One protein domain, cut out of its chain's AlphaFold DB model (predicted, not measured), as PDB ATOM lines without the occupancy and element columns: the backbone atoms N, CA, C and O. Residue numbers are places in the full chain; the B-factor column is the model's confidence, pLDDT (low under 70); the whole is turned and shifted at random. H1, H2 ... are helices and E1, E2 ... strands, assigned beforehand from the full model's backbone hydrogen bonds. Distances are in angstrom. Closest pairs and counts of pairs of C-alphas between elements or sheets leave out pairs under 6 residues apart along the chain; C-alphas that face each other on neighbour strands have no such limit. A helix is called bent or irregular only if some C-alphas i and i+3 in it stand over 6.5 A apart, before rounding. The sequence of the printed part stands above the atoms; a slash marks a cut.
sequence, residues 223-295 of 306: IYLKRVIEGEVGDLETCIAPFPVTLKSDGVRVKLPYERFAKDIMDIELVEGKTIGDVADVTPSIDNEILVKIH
ATOM      1  N   ILE A 223       5.149  16.044  39.099       93.44
ATOM      2  CA  ILE A 223       4.581  17.314  38.631       93.44
ATOM      3  C   ILE A 223       5.049  17.687  37.219       93.44
ATOM      4  O   ILE A 223       4.282  18.261  36.449       93.44
ATOM      5  N   TYR A 224       6.284  17.325  36.866       92.94
ATOM      6  CA  TYR A 224       6.807  17.519  35.521       92.94
ATOM      7  C   TYR A 224       6.073  16.604  34.536       92.94
ATOM      8  O   TYR A 224       5.570  17.078  33.520       92.94
ATOM      9  N   LEU A 225       5.912  15.325  34.897       94.81
ATOM     10  CA  LEU A 225       5.144  14.358  34.109       94.81
ATOM     11  C   LEU A 225       3.714  14.846  33.842       94.81
ATOM     12  O   LEU A 225       3.248  14.809  32.706       94.81
ATOM     13  N   LYS A 226       3.036  15.351  34.881       95.44
ATOM     14  CA  LYS A 226       1.703  15.949  34.752       95.44
ATOM     15  C   LYS A 226       1.680  17.063  33.703       95.44
ATOM     16  O   LYS A 226       0.832  17.031  32.817       95.44
ATOM     17  N   ARG A 227       2.608  18.022  33.796       92.88
ATOM     18  CA  ARG A 227       2.687  19.172  32.881       92.88
ATOM     19  C   ARG A 227       2.906  18.734  31.433       92.88
ATOM     20  O   ARG A 227       2.271  19.281  30.541       92.88
ATOM     21  N   VAL A 228       3.793  17.766  31.211       94.56
ATOM     22  CA  VAL A 228       4.070  17.233  29.870       94.56
ATOM     23  C   VAL A 228       2.821  16.578  29.276       94.56
ATOM     24  O   VAL A 228       2.435  16.903  28.159       94.56
ATOM     25  N   ILE A 229       2.138  15.722  30.043       96.12
ATOM     26  CA  ILE A 229       0.906  15.065  29.585       96.12
ATOM     27  C   ILE A 229      -0.186  16.094  29.261       96.12
ATOM     28  O   ILE A 229      -0.860  15.971  28.244       96.12
ATOM     29  N   GLU A 230      -0.356  17.119  30.099       93.88
ATOM     30  CA  GLU A 230      -1.340  18.182  29.855       93.88
ATOM     31  C   GLU A 230      -1.008  19.059  28.644       93.88
ATOM     32  O   GLU A 230      -1.929  19.589  28.029       93.88
ATOM     33  N   GLY A 231       0.272  19.207  28.293       92.56
ATOM     34  CA  GLY A 231       0.705  19.962  27.116       92.56
ATOM     35  C   GLY A 231       0.556  19.199  25.798       92.56
ATOM     36  O   GLY A 231       0.232  19.807  24.781       92.56
ATOM     37  N   GLU A 232       0.763  17.880  25.814       94.19
ATOM     38  CA  GLU A 232       0.804  17.059  24.594       94.19
ATOM     39  C   GLU A 232      -0.535  16.369  24.275       94.19
ATOM     40  O   GLU A 232      -0.838  16.092  23.113       94.19
ATOM     41  N   VAL A 233      -1.376  16.093  25.280       94.12
ATOM     42  CA  VAL A 233      -2.624  15.332  25.093       94.12
ATOM     43  C   VAL A 233      -3.833  16.265  24.983       94.12
ATOM     44  O   VAL A 233      -4.552  16.507  25.953       94.12
ATOM     45  N   GLY A 234      -4.113  16.735  23.764       90.44
ATOM     46  CA  GLY A 234      -5.231  17.649  23.485       90.44
ATOM     47  C   GLY A 234      -6.623  17.125  23.881       90.44
ATOM     48  O   GLY A 234      -7.491  17.909  24.261       90.44
ATOM     49  N   ASP A 235      -6.857  15.803  23.882       93.69
ATOM     50  CA  ASP A 235      -8.139  15.214  24.315       93.69
ATOM     51  C   ASP A 235      -8.495  15.551  25.781       93.69
ATOM     52  O   ASP A 235      -9.678  15.532  26.142       93.69
ATOM     53  N   LEU A 236      -7.510  15.918  26.615       91.38
ATOM     54  CA  LEU A 236      -7.733  16.351  27.999       91.38
ATOM     55  C   LEU A 236      -8.588  17.619  28.094       91.38
ATOM     56  O   LEU A 236      -9.350  17.744  29.052       91.38
ATOM     57  N   GLU A 237      -8.544  18.508  27.096       86.06
ATOM     58  CA  GLU A 237      -9.364  19.731  27.059       86.06
ATOM     59  C   GLU A 237     -10.868  19.424  26.996       86.06
ATOM     60  O   GLU A 237     -11.701  20.196  27.471       86.06
ATOM     61  N   THR A 238     -11.222  18.273  26.421       87.94
ATOM     62  CA  THR A 238     -12.614  17.813  26.292       87.94
ATOM     63  C   THR A 238     -13.020  16.826  27.384       87.94
ATOM     64  O   THR A 238     -14.171  16.376  27.426       87.94
ATOM     65  N   CYS A 239     -12.094  16.479  28.281       88.88
ATOM     66  CA  CYS A 239     -12.361  15.562  29.372       88.88
ATOM     67  C   CYS A 239     -13.295  16.217  30.395       88.88
ATOM     68  O   CYS A 239     -12.972  17.216  31.029       88.88
ATOM     69  N   ILE A 240     -14.470  15.615  30.588       86.69
ATOM     70  CA  ILE A 240     -15.472  16.099  31.549       86.69
ATOM     71  C   ILE A 240     -15.107  15.792  33.006       86.69
ATOM     72  O   ILE A 240     -15.788  16.252  33.925       86.69
ATOM     73  N   ALA A 241     -14.089  14.958  33.235       86.00
ATOM     74  CA  ALA A 241     -13.696  14.576  34.575       86.00
ATOM     75  C   ALA A 241     -13.033  15.768  35.284       86.00
ATOM     76  O   ALA A 241     -12.156  16.418  34.714       86.00
ATOM     77  N   PRO A 242     -13.384  16.045  36.552       81.94
ATOM     78  CA  PRO A 242     -12.673  17.057  37.318       81.94
ATOM     79  C   PRO A 242     -11.226  16.603  37.505       81.94
ATOM     80  O   PRO A 242     -10.990  15.470  37.940       81.94
ATOM     81  N   PHE A 243     -10.274  17.490  37.215       85.94
ATOM     82  CA  PHE A 243      -8.838  17.187  37.207       85.94
ATOM     83  C   PHE A 243      -8.520  15.990  36.282       85.94
ATOM     84  O   PHE A 243      -8.335  14.873  36.773       85.94
ATOM     85  N   PRO A 244      -8.494  16.201  34.950       92.38
ATOM     86  CA  PRO A 244      -8.227  15.148  33.966       92.38
ATOM     87  C   PRO A 244      -6.902  14.412  34.193       92.38
ATOM     88  O   PRO A 244      -6.814  13.218  33.916       92.38
ATOM     89  N   VAL A 245      -5.902  15.101  34.753       95.94
ATOM     90  CA  VAL A 245      -4.658  14.504  35.247       95.94
ATOM     91  C   VAL A 245      -4.537  14.763  36.748       95.94
ATOM     92  O   VAL A 245      -4.356  15.896  37.200       95.94
ATOM     93  N   THR A 246      -4.647  13.703  37.543       95.38
ATOM     94  CA  THR A 246      -4.465  13.739  38.996       95.38
ATOM     95  C   THR A 246      -3.010  13.445  39.333       95.38
ATOM     96  O   THR A 246      -2.479  12.403  38.958       95.38
ATOM     97  N   LEU A 247      -2.377  14.350  40.077       95.44
ATOM     98  CA  LEU A 247      -1.041  14.136  40.629       95.44
ATOM     99  C   LEU A 247      -1.090  13.112  41.773       95.44
ATOM    100  O   LEU A 247      -1.970  13.204  42.632       95.44
ATOM    101  N   LYS A 248      -0.134  12.182  41.782       96.44
ATOM    102  CA  LYS A 248       0.087  11.176  42.828       96.44
ATOM    103  C   LYS A 248       1.509  11.293  43.365       96.44
ATOM    104  O   LYS A 248       2.351  11.967  42.763       96.44
ATOM    105  N   SER A 249       1.785  10.613  44.472       94.81
ATOM    106  CA  SER A 249       3.063  10.756  45.169       94.81
ATOM    107  C   SER A 249       4.266  10.300  44.332       94.81
ATOM    108  O   SER A 249       5.345  10.874  44.435       94.81
ATOM    109  N   ASP A 250       4.076   9.298  43.473       95.12
ATOM    110  CA  ASP A 250       5.102   8.691  42.616       95.12
ATOM    111  C   ASP A 250       4.693   8.635  41.131       95.12
ATOM    112  O   ASP A 250       5.216   7.832  40.358       95.12
ATOM    113  N   GLY A 251       3.748   9.476  40.705       97.06
ATOM    114  CA  GLY A 251       3.239   9.428  39.338       97.06
ATOM    115  C   GLY A 251       1.987  10.260  39.107       97.06
ATOM    116  O   GLY A 251       1.739  11.261  39.782       97.06
ATOM    117  N   VAL A 252       1.180   9.841  38.136       98.00
ATOM    118  CA  VAL A 252      -0.093  10.489  37.805       98.00
ATOM    119  C   VAL A 252      -1.171   9.472  37.444       98.00
ATOM    120  O   VAL A 252      -0.894   8.363  36.987       98.00
ATOM    121  N   ARG A 253      -2.428   9.879  37.607       98.06
ATOM    122  CA  ARG A 253      -3.601   9.215  37.031       98.06
ATOM    123  C   ARG A 253      -4.172  10.103  35.936       98.06
ATOM    124  O   ARG A 253      -4.514  11.254  36.201       98.06
ATOM    125  N   VAL A 254      -4.318   9.563  34.735       97.88
ATOM    126  CA  VAL A 254      -4.911  10.248  33.584       97.88
ATOM    127  C   VAL A 254      -6.289   9.656  33.322       97.88
ATOM    128  O   VAL A 254      -6.423   8.475  33.002       97.88
ATOM    129  N   LYS A 255      -7.326  10.486  33.447       95.94
ATOM    130  CA  LYS A 255      -8.745  10.106  33.347       95.94
ATOM    131  C   LYS A 255      -9.216  10.020  31.896       95.94
ATOM    132  O   LYS A 255     -10.245  10.577  31.516       95.94
ATOM    133  N   LEU A 256      -8.420   9.337  31.082       96.75
ATOM    134  CA  LEU A 256      -8.721   8.968  29.708       96.75
ATOM    135  C   LEU A 256      -8.738   7.436  29.591       96.75
ATOM    136  O   LEU A 256      -7.992   6.771  30.311       96.75
ATOM    137  N   PRO A 257      -9.554   6.861  28.689       96.38
ATOM    138  CA  PRO A 257      -9.617   5.416  28.493       96.38
ATOM    139  C   PRO A 257      -8.257   4.792  28.146       96.38
ATOM    140  O   PRO A 257      -7.684   5.097  27.097       96.38
ATOM    141  N   TYR A 258      -7.775   3.864  28.977       97.44
ATOM    142  CA  TYR A 258      -6.479   3.201  28.816       97.44
ATOM    143  C   TYR A 258      -6.337   2.527  27.460       97.44
ATOM    144  O   TYR A 258      -5.370   2.769  26.743       97.44
ATOM    145  N   GLU A 259      -7.340   1.746  27.063       96.12
ATOM    146  CA  GLU A 259      -7.327   1.016  25.790       96.12
ATOM    147  C   GLU A 259      -7.123   1.920  24.566       96.12
ATOM    148  O   GLU A 259      -6.623   1.457  23.542       96.12
ATOM    149  N   ARG A 260      -7.509   3.198  24.666       96.06
ATOM    150  CA  ARG A 260      -7.405   4.157  23.567       96.06
ATOM    151  C   ARG A 260      -6.137   5.000  23.636       96.06
ATOM    152  O   ARG A 260      -5.541   5.226  22.593       96.06
ATOM    153  N   PHE A 261      -5.751   5.462  24.824       97.19
ATOM    154  CA  PHE A 261      -4.744   6.519  24.970       97.19
ATOM    155  C   PHE A 261      -3.426   6.056  25.599       97.19
ATOM    156  O   PHE A 261      -2.461   6.811  25.582       97.19
ATOM    157  N   ALA A 262      -3.333   4.833  26.135       97.00
ATOM    158  CA  ALA A 262      -2.117   4.386  26.825       97.00
ATOM    159  C   ALA A 262      -0.873   4.435  25.931       97.00
ATOM    160  O   ALA A 262       0.191   4.829  26.397       97.00
ATOM    161  N   LYS A 263      -1.009   4.061  24.653       96.56
ATOM    162  CA  LYS A 263       0.107   4.111  23.704       96.56
ATOM    163  C   LYS A 263       0.555   5.543  23.440       96.56
ATOM    164  O   LYS A 263       1.739   5.824  23.560       96.56
ATOM    165  N   ASP A 264      -0.394   6.424  23.151       96.06
ATOM    166  CA  ASP A 264      -0.097   7.828  22.885       96.06
ATOM    167  C   ASP A 264       0.603   8.465  24.087       96.06
ATOM    168  O   ASP A 264       1.576   9.178  23.900       96.06
ATOM    169  N   ILE A 265       0.185   8.132  25.318       96.94
ATOM    170  CA  ILE A 265       0.864   8.578  26.542       96.94
ATOM    171  C   ILE A 265       2.274   7.996  26.659       96.94
ATOM    172  O   ILE A 265       3.195   8.734  26.989       96.94
ATOM    173  N   MET A 266       2.466   6.697  26.413       97.12
ATOM    174  CA  MET A 266       3.797   6.076  26.482       97.12
ATOM    175  C   MET A 266       4.783   6.712  25.501       97.12
ATOM    176  O   MET A 266       5.942   6.870  25.870       97.12
ATOM    177  N   ASP A 267       4.318   7.084  24.306       96.75
ATOM    178  CA  ASP A 267       5.135   7.622  23.214       96.75
ATOM    179  C   ASP A 267       5.474   9.121  23.386       96.75
ATOM    180  O   ASP A 267       6.239   9.663  22.588       96.75
ATOM    181  N   ILE A 268       4.941   9.806  24.411       96.81
ATOM    182  CA  ILE A 268       5.258  11.221  24.665       96.81
ATOM    183  C   ILE A 268       6.747  11.370  24.979       96.81
ATOM    184  O   ILE A 268       7.262  10.766  25.927       96.81
ATOM    185  N   GLU A 269       7.419  12.220  24.202       93.81
ATOM    186  CA  GLU A 269       8.823  12.551  24.400       93.81
ATOM    187  C   GLU A 269       9.019  13.433  25.641       93.81
ATOM    188  O   GLU A 269       8.356  14.447  25.867       93.81
ATOM    189  N   LEU A 270       9.988  13.032  26.448       90.25
ATOM    190  CA  LEU A 270      10.564  13.784  27.546       90.25
ATOM    191  C   LEU A 270      11.891  14.405  27.081       90.25
ATOM    192  O   LEU A 270      12.366  14.198  25.961       90.25
ATOM    193  N   VAL A 271      12.535  15.168  27.965       78.19
ATOM    194  CA  VAL A 271      13.881  15.694  27.692       78.19
ATOM    195  C   VAL A 271      14.855  14.529  27.462       78.19
ATOM    196  O   VAL A 271      14.685  13.440  28.009       78.19
ATOM    197  N   GLU A 272      15.889  14.774  26.652       76.56
ATOM    198  CA  GLU A 272      16.953  13.811  26.316       76.56
ATOM    199  C   GLU A 272      16.526  12.646  25.404       76.56
ATOM    200  O   GLU A 272      17.256  11.664  25.284       76.56
ATOM    201  N   GLY A 273      15.373  12.752  24.733       79.94
ATOM    202  CA  GLY A 273      14.906  11.738  23.776       79.94
ATOM    203  C   GLY A 273      14.417  10.443  24.430       79.94
ATOM    204  O   GLY A 273      14.355   9.412  23.766       79.94
ATOM    205  N   LYS A 274      14.104  10.491  25.730       89.25
ATOM    206  CA  LYS A 274      13.400   9.426  26.456       89.25
ATOM    207  C   LYS A 274      11.900   9.619  26.293       89.25
ATOM    208  O   LYS A 274      11.449  10.748  26.146       89.25
ATOM    209  N   THR A 275      11.131   8.552  26.387       95.06
ATOM    210  CA  THR A 275       9.665   8.606  26.401       95.06
ATOM    211  C   THR A 275       9.119   8.327  27.799       95.06
ATOM    212  O   THR A 275       9.847   7.849  28.672       95.06
ATOM    213  N   ILE A 276       7.832   8.595  28.036       96.06
ATOM    214  CA  ILE A 276       7.170   8.198  29.293       96.06
ATOM    215  C   ILE A 276       7.281   6.681  29.511       96.06
ATOM    216  O   ILE A 276       7.529   6.249  30.636       96.06
ATOM    217  N   GLY A 277       7.151   5.879  28.449       95.31
ATOM    218  CA  GLY A 277       7.268   4.420  28.525       95.31
ATOM    219  C   GLY A 277       8.652   3.914  28.954       95.31
ATOM    220  O   GLY A 277       8.752   2.805  29.474       95.31
ATOM    221  N   ASP A 278       9.707   4.719  28.789       93.38
ATOM    222  CA  ASP A 278      11.069   4.354  29.206       93.38
ATOM    223  C   ASP A 278      11.314   4.551  30.709       93.38
ATOM    224  O   ASP A 278      12.252   3.979  31.262       93.38
ATOM    225  N   VAL A 279      10.508   5.388  31.370       94.19
ATOM    226  CA  VAL A 279      10.752   5.861  32.749       94.19
ATOM    227  C   VAL A 279       9.590   5.599  33.707       94.19
ATOM    228  O   VAL A 279       9.664   5.958  34.885       94.19
ATOM    229  N   ALA A 280       8.492   5.025  33.219       96.00
ATOM    230  CA  ALA A 280       7.299   4.774  34.008       96.00
ATOM    231  C   ALA A 280       6.542   3.525  33.545       96.00
ATOM    232  O   ALA A 280       6.476   3.200  32.360       96.00
ATOM    233  N   ASP A 281       5.884   2.869  34.496       96.94
ATOM    234  CA  ASP A 281       4.917   1.817  34.225       96.94
ATOM    235  C   ASP A 281       3.553   2.442  33.913       96.94
ATOM    236  O   ASP A 281       2.938   3.092  34.766       96.94
ATOM    237  N   VAL A 282       3.060   2.214  32.696       98.00
ATOM    238  CA  VAL A 282       1.731   2.653  32.251       98.00
ATOM    239  C   VAL A 282       0.771   1.468  32.322       98.00
ATOM    240  O   VAL A 282       0.919   0.485  31.600       98.00
ATOM    241  N   THR A 283      -0.214   1.535  33.218       97.94
ATOM    242  CA  THR A 283      -1.123   0.415  33.518       97.94
ATOM    243  C   THR A 283      -2.588   0.854  33.569       97.94
ATOM    244  O   THR A 283      -2.873   2.024  33.839       97.94
ATOM    245  N   PRO A 284      -3.546  -0.053  33.301       97.69
ATOM    246  CA  PRO A 284      -4.957   0.267  33.442       97.69
ATOM    247  C   PRO A 284      -5.356   0.278  34.920       97.69
ATOM    248  O   PRO A 284      -5.050  -0.657  35.669       97.69
ATOM    249  N   SER A 285      -6.112   1.296  35.315       96.38
ATOM    250  CA  SER A 285      -6.896   1.266  36.553       96.38
ATOM    251  C   SER A 285      -8.108   0.333  36.428       96.38
ATOM    252  O   SER A 285      -8.480  -0.112  35.338       96.38
ATOM    253  N   ILE A 286      -8.772   0.071  37.553       94.06
ATOM    254  CA  ILE A 286     -10.045  -0.658  37.612       94.06
ATOM    255  C   ILE A 286     -11.137   0.004  36.758       94.06
ATOM    256  O   ILE A 286     -11.922  -0.712  36.138       94.06
ATOM    257  N   ASP A 287     -11.153   1.335  36.675       91.19
ATOM    258  CA  ASP A 287     -12.159   2.108  35.933       91.19
ATOM    259  C   ASP A 287     -11.745   2.397  34.475       91.19
ATOM    260  O   ASP A 287     -12.338   3.245  33.808       91.19
ATOM    261  N   ASN A 288     -10.747   1.671  33.953       94.94
ATOM    262  CA  ASN A 288     -10.183   1.850  32.608       94.94
ATOM    263  C   ASN A 288      -9.555   3.239  32.370       94.94
ATOM    264  O   ASN A 288      -9.395   3.659  31.233       94.94
ATOM    265  N   GLU A 289      -9.180   3.957  33.424       96.31
ATOM    266  CA  GLU A 289      -8.276   5.115  33.358       96.31
ATOM    267  C   GLU A 289      -6.810   4.660  33.300       96.31
ATOM    268  O   GLU A 289      -6.507   3.492  33.568       96.31
ATOM    269  N   ILE A 290      -5.891   5.581  33.019       98.44
ATOM    270  CA  ILE A 290      -4.460   5.295  32.891       98.44
ATOM    271  C   ILE A 290      -3.736   5.669  34.183       98.44
ATOM    272  O   ILE A 290      -3.798   6.810  34.636       98.44
ATOM    273  N   LEU A 291      -3.011   4.714  34.756       98.31
ATOM    274  CA  LEU A 291      -2.079   4.934  35.857       98.31
ATOM    275  C   LEU A 291      -0.664   4.962  35.294       98.31
ATOM    276  O   LEU A 291      -0.233   3.988  34.679       98.31
ATOM    277  N   VAL A 292       0.047   6.062  35.520       98.25
ATOM    278  CA  VAL A 292       1.456   6.210  35.152       98.25
ATOM    279  C   VAL A 292       2.262   6.286  36.440       98.25
ATOM    280  O   VAL A 292       2.192   7.287  37.154       98.25
ATOM    281  N   LYS A 293       2.996   5.219  36.754       97.31
ATOM    282  CA  LYS A 293       3.833   5.116  37.954       97.31
ATOM    283  C   LYS A 293       5.298   5.235  37.562       97.31
ATOM    284  O   LYS A 293       5.811   4.392  36.835       97.31
ATOM    285  N   ILE A 294       5.962   6.273  38.045       96.62
ATOM    286  CA  ILE A 294       7.345   6.576  37.680       96.62
ATOM    287  C   ILE A 294       8.281   5.571  38.357       96.62
ATOM    288  O   ILE A 294       8.097   5.206  39.522       96.62
ATOM    289  N   HIS A 295       9.291   5.108  37.621       94.94
ATOM    290  CA  HIS A 295      10.308   4.216  38.166       94.94
ATOM    291  C   HIS A 295      11.124   4.922  39.247       94.94
ATOM    292  O   HIS A 295      11.349   6.129  39.202       94.94
TER     293      HIS A 295
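What this domain is: This is residues 223 to 295 of the 306 residues of the protein "Methyl-coenzyme M reductase operon protein C" of Candidatus Methanoperedenaceae archaeon GB50 (UniProt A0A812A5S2). A twisted sheet of four strands has helices H1 and H3 over one face and its other face bare: two layers, helices on one face of a sheet. H2 sits off the sheet; H4 only grazes it. Of mixed class, helices and strands, the printed part has 73 residues with four named helices and four named strands, H1 H2 E1 E2 H3 H4 E3 E4; the antiparallel sheet runs E1 E2 E4 E3. It is compact, radius of gyration of the C-alphas 11.0 A, spanning 33 by 23 by 23 A.

How they stand to each other: Start with H1, residues 223 to 232, on the sheet over E2, residues 251 to 254, at a height of 9.3 A; its closest C-alphas to E2 are Lys 226 and Val 252, 6.5 A apart. H2, residues 234 to 238, is close to H1 but not clearly touching, C-alphas 230 and 236 being 6.9 A apart. E1, residues 245 to 248, makes a hairpin with E2: N 246 and O 253 are 2.8 A apart. H3, residues 258 to 266, is on the same face as H1 and irregular, C-alphas 260 and 263 being 7.5 A apart. H4, residues 276 to 279, touches H3, closest at C-alphas 266 and 277, 4.4 A. E3, residues 280 to 284, makes a hairpin with E4, residues 290 to 294: N 281 and O 293 are 2.8 A apart. E4 is also antiparallel to E2: N 254 and O 290 are 2.8 A apart. E2, H3 H4 and E3 form a split strand-helix-strand unit, two strands running the same way with E4 between them, its crossover right-handed. Each O i to N i+4 pair is within hydrogen-bond range in H1, 3 of 5 in H3 and 0 of 1 in H2, where 2 of 2 O i to N i+3 pairs are; H4 is too short.

Where its parts are: Find C-alpha 223 at (4.581, 17.314, 38.631); H1 runs 14.5 A from there. H3 measures 10.9 A, E3 13.1 A. E4, 12.8 A, ends at C-alpha 294, (7.345, 6.576, 37.680).

The domain as a whole: The C-alphas farthest apart, Ile 240 and Glu 272, are 32.9 A apart. The printed part has no cut and no long link, and no printed residue is under 70.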